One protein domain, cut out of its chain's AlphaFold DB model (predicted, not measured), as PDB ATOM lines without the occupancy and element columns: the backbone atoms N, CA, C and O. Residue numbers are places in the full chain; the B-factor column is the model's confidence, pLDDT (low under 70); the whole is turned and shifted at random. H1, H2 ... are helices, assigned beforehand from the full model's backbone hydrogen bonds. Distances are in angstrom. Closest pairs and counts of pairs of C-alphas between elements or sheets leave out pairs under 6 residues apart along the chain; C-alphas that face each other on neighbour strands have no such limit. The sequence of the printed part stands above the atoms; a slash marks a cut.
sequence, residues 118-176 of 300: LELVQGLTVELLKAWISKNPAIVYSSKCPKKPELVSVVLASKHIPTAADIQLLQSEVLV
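This is residues 118 to 176 of the 300 residues of an uncharacterized protein of Coprinopsis marcescibilis (UniProt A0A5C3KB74). Picture a small cluster of four helices with H2 in its middle: H3 packs side by side with it, H4 crosses it nearly at a right angle, and the short H1 fills the side between H3 and H4. A wide loop, residues 136 to 147, carries the chain from H2 back to the start of H3. The printed part has 59 residues with four named helices, H1, H2, H3 and H4 in that order, and no named strand; its class is all helix. It is compact, with a radius of gyration of the C-alphas of 10.7 A, and rounded, spanning 28 by 22 by 20 A.

Find C-alpha 118 at (18.945, -33.939, -29.363); H1 runs from there to residue 123. Next comes H2, residues 126 to 135, 14.4 A long. C-alpha 148 at (21.114, -27.870, -17.131) begins H3, residues 148 to 156, 12.2 A long. H4, residues 164 to 174, is 15.4 A long and ends at C-alpha 174, (17.154, -12.931, -25.441).

Look first at H1, which touches H3, closest at the C-alphas of Gln 122 and Val 152, 6.4 A. H2 touches H3 at a shallow tilt of 34 degrees, only just short of steep, the same way; C-alphas 126 and 148 are closest, 5.9 A. H2 touches H4 about perpendicular, at 78 degrees, closest at C-alphas 128 and 170, 6.4 A. H3 and H4 are apart. Every O i to N i+4 pair is within hydrogen-bond range in H1, H2, H3 and H4.

The C-alphas of Ala 157 and Val 176, the two farthest apart, are 28.8 A from each other. The printed part has no cut. H2 to H3 is a long link. No printed residue has a pLDDT under 70.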
ATOM      1  N   LEU A 118      18.279 -33.669 -30.641       88.19
ATOM      2  CA  LEU A 118      18.945 -33.939 -29.363       88.19
ATOM      3  C   LEU A 118      20.165 -33.027 -29.173       88.19
ATOM      4  O   LEU A 118      20.337 -32.434 -28.107       88.19
ATOM      5  N   GLU A 119      20.997 -32.904 -30.208       91.19
ATOM      6  CA  GLU A 119      22.219 -32.093 -30.181       91.19
ATOM      7  C   GLU A 119      21.895 -30.599 -30.045       91.19
ATOM      8  O   GLU A 119      22.509 -29.907 -29.230       91.19
ATOM      9  N   LEU A 120      20.864 -30.122 -30.753       91.75
ATOM     10  CA  LEU A 120      20.353 -28.756 -30.627       91.75
ATOM     11  C   LEU A 120      19.924 -28.438 -29.186       91.75
ATOM     12  O   LEU A 120      20.401 -27.455 -28.620       91.75
ATOM     13  N   VAL A 121      19.089 -29.279 -28.558       94.19
ATOM     14  CA  VAL A 121      18.631 -29.061 -27.169       94.19
ATOM     15  C   VAL A 121      19.791 -29.141 -26.168       94.19
ATOM     16  O   VAL A 121      19.853 -28.335 -25.238       94.19
ATOM     17  N   GLN A 122      20.753 -30.050 -26.365       94.94
ATOM     18  CA  GLN A 122      21.962 -30.112 -25.534       94.94
ATOM     19  C   GLN A 122      22.862 -28.876 -25.700       94.94
ATOM     20  O   GLN A 122      23.513 -28.468 -24.731       94.94
ATOM     21  N   GLY A 123      22.874 -28.241 -26.874       94.50
ATOM     22  CA  GLY A 123      23.612 -27.003 -27.143       94.50
ATOM     23  C   GLY A 123      23.079 -25.768 -26.402       94.50
ATOM     24  O   GLY A 123      23.861 -24.875 -26.077       94.50
ATOM     25  N   LEU A 124      21.784 -25.720 -26.065       95.56
ATOM     26  CA  LEU A 124      21.134 -24.528 -25.496       95.56
ATOM     27  C   LEU A 124      21.709 -24.074 -24.141       95.56
ATOM     28  O   LEU A 124      22.174 -24.870 -23.318       95.56
ATOM     29  N   THR A 125      21.638 -22.768 -23.875       96.38
ATOM     30  CA  THR A 125      21.956 -22.198 -22.557       96.38
ATOM     31  C   THR A 125      20.827 -22.465 -21.555       96.38
ATOM     32  O   THR A 125      19.686 -22.741 -21.928       96.38
ATOM     33  N   VAL A 126      21.129 -22.355 -20.257       95.38
ATOM     34  CA  VAL A 126      20.123 -22.477 -19.182       95.38
ATOM     35  C   VAL A 126      19.014 -21.427 -19.322       95.38
ATOM     36  O   VAL A 126      17.865 -21.705 -18.992       95.38
ATOM     37  N   GLU A 127      19.339 -20.245 -19.841       95.25
ATOM     38  CA  GLU A 127      18.394 -19.149 -20.083       95.25
ATOM     39  C   GLU A 127      17.430 -19.474 -21.227       95.25
ATOM     40  O   GLU A 127      16.221 -19.383 -21.035       95.25
ATOM     41  N   LEU A 128      17.938 -19.950 -22.372       95.81
ATOM     42  CA  LEU A 128      17.106 -20.365 -23.510       95.81
ATOM     43  C   LEU A 128      16.197 -21.554 -23.146       95.81
ATOM     44  O   LEU A 128      15.024 -21.563 -23.510       95.81
ATOM     45  N   LEU A 129      16.702 -22.519 -22.365       96.25
ATOM     46  CA  LEU A 129      15.900 -23.636 -21.849       96.25
ATOM     47  C   LEU A 129      14.784 -23.158 -20.902       96.25
ATOM     48  O   LEU A 129      13.646 -23.607 -21.022       96.25
ATOM     49  N   LYS A 130      15.074 -22.216 -19.992       94.94
ATOM     50  CA  LYS A 130      14.057 -21.608 -19.116       94.94
ATOM     51  C   LYS A 130      13.026 -20.794 -19.903       94.94
ATOM     52  O   LYS A 130      11.839 -20.903 -19.613       94.94
ATOM     53  N   ALA A 131      13.453 -20.027 -20.905       95.19
ATOM     54  CA  ALA A 131      12.558 -19.263 -21.773       95.19
ATOM     55  C   ALA A 131      11.616 -20.181 -22.575       95.19
ATOM     56  O   ALA A 131      10.417 -19.915 -22.641       95.19
ATOM     57  N   TRP A 132      12.124 -21.303 -23.104       95.38
ATOM     58  CA  TRP A 132      11.299 -22.308 -23.784       95.38
ATOM     59  C   TRP A 132      10.244 -22.923 -22.859       95.38
ATOM     60  O   TRP A 132       9.075 -22.984 -23.234       95.38
ATOM     61  N   ILE A 133      10.628 -23.325 -21.642       94.88
ATOM     62  CA  ILE A 133       9.692 -23.864 -20.641       94.88
ATOM     63  C   ILE A 133       8.640 -22.810 -20.261       94.88
ATOM     64  O   ILE A 133       7.454 -23.117 -20.243       94.88
ATOM     65  N   SER A 134       9.044 -21.551 -20.060       93.62
ATOM     66  CA  SER A 134       8.131 -20.436 -19.755       93.62
ATOM     67  C   SER A 134       7.083 -20.192 -20.856       93.62
ATOM     68  O   SER A 134       5.934 -19.869 -20.563       93.62
ATOM     69  N   LYS A 135       7.445 -20.406 -22.132       94.75
ATOM     70  CA  LYS A 135       6.509 -20.347 -23.272       94.75
ATOM     71  C   LYS A 135       5.591 -21.568 -23.403       94.75
ATOM     72  O   LYS A 135       4.592 -21.492 -24.112       94.75
ATOM     73  N   ASN A 136       5.917 -22.685 -22.755       94.12
ATOM     74  CA  ASN A 136       5.210 -23.958 -22.883       94.12
ATOM     75  C   ASN A 136       4.570 -24.348 -21.534       94.12
ATOM     76  O   ASN A 136       5.099 -25.219 -20.845       94.12
ATOM     77  N   PRO A 137       3.411 -23.769 -21.150       90.94
ATOM     78  CA  PRO A 137       2.806 -23.963 -19.822       90.94
ATOM     79  C   PRO A 137       2.376 -25.408 -19.507       90.94
ATOM     80  O   PRO A 137       2.064 -25.719 -18.362       90.94
ATOM     81  N   ALA A 138       2.388 -26.311 -20.495       91.19
ATOM     82  CA  ALA A 138       2.238 -27.750 -20.277       91.19
ATOM     83  C   ALA A 138       3.467 -28.406 -19.602       91.19
ATOM     84  O   ALA A 138       3.354 -29.508 -19.069       91.19
ATOM     85  N   ILE A 139       4.639 -27.756 -19.621       91.69
ATOM     86  CA  ILE A 139       5.881 -28.250 -19.011       91.69
ATOM     87  C   ILE A 139       5.958 -27.769 -17.554       91.69
ATOM     88  O   ILE A 139       6.598 -26.768 -17.230       91.69
ATOM     89  N   VAL A 140       5.309 -28.505 -16.653       88.25
ATOM     90  CA  VAL A 140       5.400 -28.250 -15.208       88.25
ATOM     91  C   VAL A 140       6.759 -28.724 -14.680       88.25
ATOM     92  O   VAL A 140       7.109 -29.895 -14.819       88.25
ATOM     93  N   TYR A 141       7.511 -27.839 -14.018       87.62
ATOM     94  CA  TYR A 141       8.725 -28.193 -13.275       87.62
ATOM     95  C   TYR A 141       8.650 -27.662 -11.835       87.62
ATOM     96  O   TYR A 141       8.224 -26.535 -11.602       87.62
ATOM     97  N   SER A 142       9.051 -28.478 -10.855       79.06
ATOM     98  CA  SER A 142       8.903 -28.175  -9.418       79.06
ATOM     99  C   SER A 142      10.193 -27.722  -8.719       79.06
ATOM    100  O   SER A 142      10.156 -27.254  -7.582       79.06
ATOM    101  N   SER A 143      11.351 -27.859  -9.373       83.62
ATOM    102  CA  SER A 143      12.641 -27.460  -8.796       83.62
ATOM    103  C   SER A 143      12.782 -25.938  -8.761       83.62
ATOM    104  O   SER A 143      12.665 -25.283  -9.791       83.62
ATOM    105  N   LYS A 144      13.122 -25.366  -7.598       84.44
ATOM    106  CA  LYS A 144      13.406 -23.921  -7.474       84.44
ATOM    107  C   LYS A 144      14.641 -23.492  -8.287       84.44
ATOM    108  O   LYS A 144      14.682 -22.372  -8.786       84.44
ATOM    109  N   CYS A 145      15.617 -24.390  -8.458       76.00
ATOM    110  CA  CYS A 145      16.879 -24.145  -9.167       76.00
ATOM    111  C   CYS A 145      17.310 -25.389  -9.978       76.00
ATOM    112  O   CYS A 145      18.236 -26.088  -9.563       76.00
ATOM    113  N   PRO A 146      16.656 -25.701 -11.114       87.75
ATOM    114  CA  PRO A 146      16.978 -26.889 -11.901       87.75
ATOM    115  C   PRO A 146      18.340 -26.763 -12.598       87.75
ATOM    116  O   PRO A 146      18.699 -25.703 -13.125       87.75
ATOM    117  N   LYS A 147      19.096 -27.863 -12.636       95.75
ATOM    118  CA  LYS A 147      20.393 -27.954 -13.328       95.75
ATOM    119  C   LYS A 147      20.186 -28.083 -14.843       95.75
ATOM    120  O   LYS A 147      19.164 -28.598 -15.290       95.75
ATOM    121  N   LYS A 148      21.184 -27.708 -15.659       95.81
ATOM    122  CA  LYS A 148      21.114 -27.870 -17.131       95.81
ATOM    123  C   LYS A 148      20.653 -29.272 -17.597       95.81
ATOM    124  O   LYS A 148      19.751 -29.304 -18.428       95.81
ATOM    125  N   PRO A 149      21.188 -30.412 -17.105       95.62
ATOM    126  CA  PRO A 149      20.713 -31.732 -17.543       95.62
ATOM    127  C   PRO A 149      19.255 -32.030 -17.155       95.62
ATOM    128  O   PRO A 149      18.567 -32.728 -17.895       95.62
ATOM    129  N   GLU A 150      18.760 -31.480 -16.043       94.88
ATOM    130  CA  GLU A 150      17.354 -31.613 -15.631       94.88
ATOM    131  C   GLU A 150      16.451 -30.837 -16.606       94.88
ATOM    132  O   GLU A 150      15.495 -31.398 -17.133       94.88
ATOM    133  N   LEU A 151      16.820 -29.593 -16.941       95.75
ATOM    134  CA  LEU A 151      16.132 -28.775 -17.949       95.75
ATOM    135  C   LEU A 151      16.117 -29.445 -19.333       95.75
ATOM    136  O   LEU A 151      15.067 -29.525 -19.960       95.75
ATOM    137  N   VAL A 152      17.262 -29.963 -19.792       95.88
ATOM    138  CA  VAL A 152      17.362 -30.717 -21.055       95.88
ATOM    139  C   VAL A 152      16.437 -31.936 -21.032       95.88
ATOM    140  O   VAL A 152      15.717 -32.166 -21.999       95.88
ATOM    141  N   SER A 153      16.392 -32.676 -19.921       94.00
ATOM    142  CA  SER A 153      15.527 -33.855 -19.792       94.00
ATOM    143  C   SER A 153      14.038 -33.496 -19.840       94.00
ATOM    144  O   SER A 153      13.302 -34.166 -20.558       94.00
ATOM    145  N   VAL A 154      13.577 -32.430 -19.160       95.00
ATOM    146  CA  VAL A 154      12.146 -32.052 -19.241       95.00
ATOM    147  C   VAL A 154      11.765 -31.458 -20.600       95.00
ATOM    148  O   VAL A 154      10.640 -31.658 -21.045       95.00
ATOM    149  N   VAL A 155      12.689 -30.788 -21.302       94.94
ATOM    150  CA  VAL A 155      12.446 -30.312 -22.677       94.94
ATOM    151  C   VAL A 155      12.389 -31.474 -23.674       94.94
ATOM    152  O   VAL A 155      11.555 -31.445 -24.574       94.94
ATOM    153  N   LEU A 156      13.199 -32.523 -23.501       93.38
ATOM    154  CA  LEU A 156      13.141 -33.735 -24.333       93.38
ATOM    155  C   LEU A 156      11.949 -34.650 -24.000       93.38
ATOM    156  O   LEU A 156      11.497 -35.392 -24.866       93.38
ATOM    157  N   ALA A 157      11.426 -34.589 -22.772       91.19
ATOM    158  CA  ALA A 157      10.178 -35.248 -22.376       91.19
ATOM    159  C   ALA A 157       8.914 -34.461 -22.788       91.19
ATOM    160  O   ALA A 157       7.799 -34.968 -22.665       91.19
ATOM    161  N   SER A 158       9.067 -33.224 -23.276       93.19
ATOM    162  CA  SER A 158       7.962 -32.420 -23.797       93.19
ATOM    163  C   SER A 158       7.414 -32.999 -25.101       93.19
ATOM    164  O   SER A 158       8.161 -33.434 -25.976       93.19
ATOM    165  N   LYS A 159       6.097 -32.876 -25.296       91.56
ATOM    166  CA  LYS A 159       5.444 -33.111 -26.596       91.56
ATOM    167  C   LYS A 159       5.944 -32.149 -27.691       91.56
ATOM    168  O   LYS A 159       5.820 -32.453 -28.873       91.56
ATOM    169  N   HIS A 160       6.503 -31.004 -27.296       90.81
ATOM    170  CA  HIS A 160       7.071 -29.992 -28.183       90.81
ATOM    171  C   HIS A 160       8.575 -29.842 -27.915       90.81
ATOM    172  O   HIS A 160       9.000 -29.123 -27.004       90.81
ATOM    173  N   ILE A 161       9.367 -30.540 -28.731       92.00
ATOM    174  CA  ILE A 161      10.820 -30.369 -28.848       92.00
ATOM    175  C   ILE A 161      11.067 -29.117 -29.713       92.00
ATOM    176  O   ILE A 161      10.452 -29.013 -30.776       92.00
ATOM    177  N   PRO A 162      11.925 -28.165 -29.300       93.19
ATOM    178  CA  PRO A 162      12.159 -26.939 -30.059       93.19
ATOM    179  C   PRO A 162      12.884 -27.226 -31.379       93.19
ATOM    180  O   PRO A 162      13.902 -27.924 -31.412       93.19
ATOM    181  N   THR A 163      12.383 -26.649 -32.468       92.56
ATOM    182  CA  THR A 163      13.014 -26.704 -33.791       92.56
ATOM    183  C   THR A 163      14.137 -25.671 -33.922       92.56
ATOM    184  O   THR A 163      14.272 -24.753 -33.111       92.56
ATOM    185  N   ALA A 164      14.929 -25.754 -34.995       91.75
ATOM    186  CA  ALA A 164      15.939 -24.737 -35.298       91.75
ATOM    187  C   ALA A 164      15.343 -23.318 -35.458       91.75
ATOM    188  O   ALA A 164      16.009 -22.342 -35.116       91.75
ATOM    189  N   ALA A 165      14.091 -23.198 -35.920       93.12
ATOM    190  CA  ALA A 165      13.390 -21.916 -36.024       93.12
ATOM    191  C   ALA A 165      12.988 -21.369 -34.643       93.12
ATOM    192  O   ALA A 165      13.212 -20.191 -34.364       93.12
ATOM    193  N   ASP A 166      12.485 -22.227 -33.748       94.44
ATOM    194  CA  ASP A 166      12.169 -21.851 -32.361       94.44
ATOM    195  C   ASP A 166      13.415 -21.363 -31.612       94.44
ATOM    196  O   ASP A 166      13.367 -20.380 -30.871       94.44
ATOM    197  N   ILE A 167      14.555 -22.022 -31.838       93.88
ATOM    198  CA  ILE A 167      15.840 -21.659 -31.231       93.88
ATOM    199  C   ILE A 167      16.319 -20.289 -31.729       93.88
ATOM    200  O   ILE A 167      16.750 -19.475 -30.913       93.88
ATOM    201  N   GLN A 168      16.198 -19.996 -33.030       94.00
ATOM    202  CA  GLN A 168      16.509 -18.667 -33.574       94.00
ATOM    203  C   GLN A 168      15.573 -17.586 -33.012       94.00
ATOM    204  O   GLN A 168      16.039 -16.505 -32.649       94.00
ATOM    205  N   LEU A 169      14.276 -17.882 -32.867       94.75
ATOM    206  CA  LEU A 169      13.305 -16.961 -32.271       94.75
ATOM    207  C   LEU A 169      13.651 -16.649 -30.803       94.75
ATOM    208  O   LEU A 169      13.772 -15.478 -30.445       94.75
ATOM    209  N   LEU A 170      13.900 -17.673 -29.979       94.06
ATOM    210  CA  LEU A 170      14.341 -17.507 -28.585       94.06
ATOM    211  C   LEU A 170      15.653 -16.714 -28.479       94.06
ATOM    212  O   LEU A 170      15.782 -15.851 -27.613       94.06
ATOM    213  N   GLN A 171      16.623 -16.983 -29.360       92.75
ATOM    214  CA  GLN A 171      17.873 -16.223 -29.406       92.75
ATOM    215  C   GLN A 171      17.624 -14.755 -29.764       92.75
ATOM    216  O   GLN A 171      18.221 -13.887 -29.135       92.75
ATOM    217  N   SER A 172      16.723 -14.460 -30.707       93.69
ATOM    218  CA  SER A 172      16.386 -13.077 -31.067       93.69
ATOM    219  C   SER A 172      15.729 -12.304 -29.917       93.69
ATOM    220  O   SER A 172      16.053 -11.139 -29.713       93.69
ATOM    221  N   GLU A 173      14.884 -12.954 -29.112       90.69
ATOM    222  CA  GLU A 173      14.259 -12.336 -27.934       90.69
ATOM    223  C   GLU A 173      15.269 -12.086 -26.807       90.69
ATOM    224  O   GLU A 173      15.297 -10.997 -26.241       90.69
ATOM    225  N   VAL A 174      16.138 -13.059 -26.505       87.94
ATOM    226  CA  VAL A 174      17.154 -12.931 -25.441       87.94
ATOM    227  C   VAL A 174      18.281 -11.959 -25.830       87.94
ATOM    228  O   VAL A 174      18.844 -11.295 -24.961       87.94
ATOM    229  N   LEU A 175      18.601 -11.833 -27.124       82.00
ATOM    230  CA  LEU A 175      19.616 -10.901 -27.639       82.00
ATOM    231  C   LEU A 175      19.091  -9.484 -27.915       82.00
ATOM    232  O   LEU A 175      19.884  -8.612 -28.276       82.00
ATOM    233  N   VAL A 176      17.799  -9.215 -27.710       77.50
ATOM    234  CA  VAL A 176      17.293  -7.848 -27.543       77.50
ATOM    235  C   VAL A 176      17.353  -7.518 -26.047       77.50
ATOM    236  O   VAL A 176      16.407  -7.829 -25.323       77.50
TER     237      VAL A 176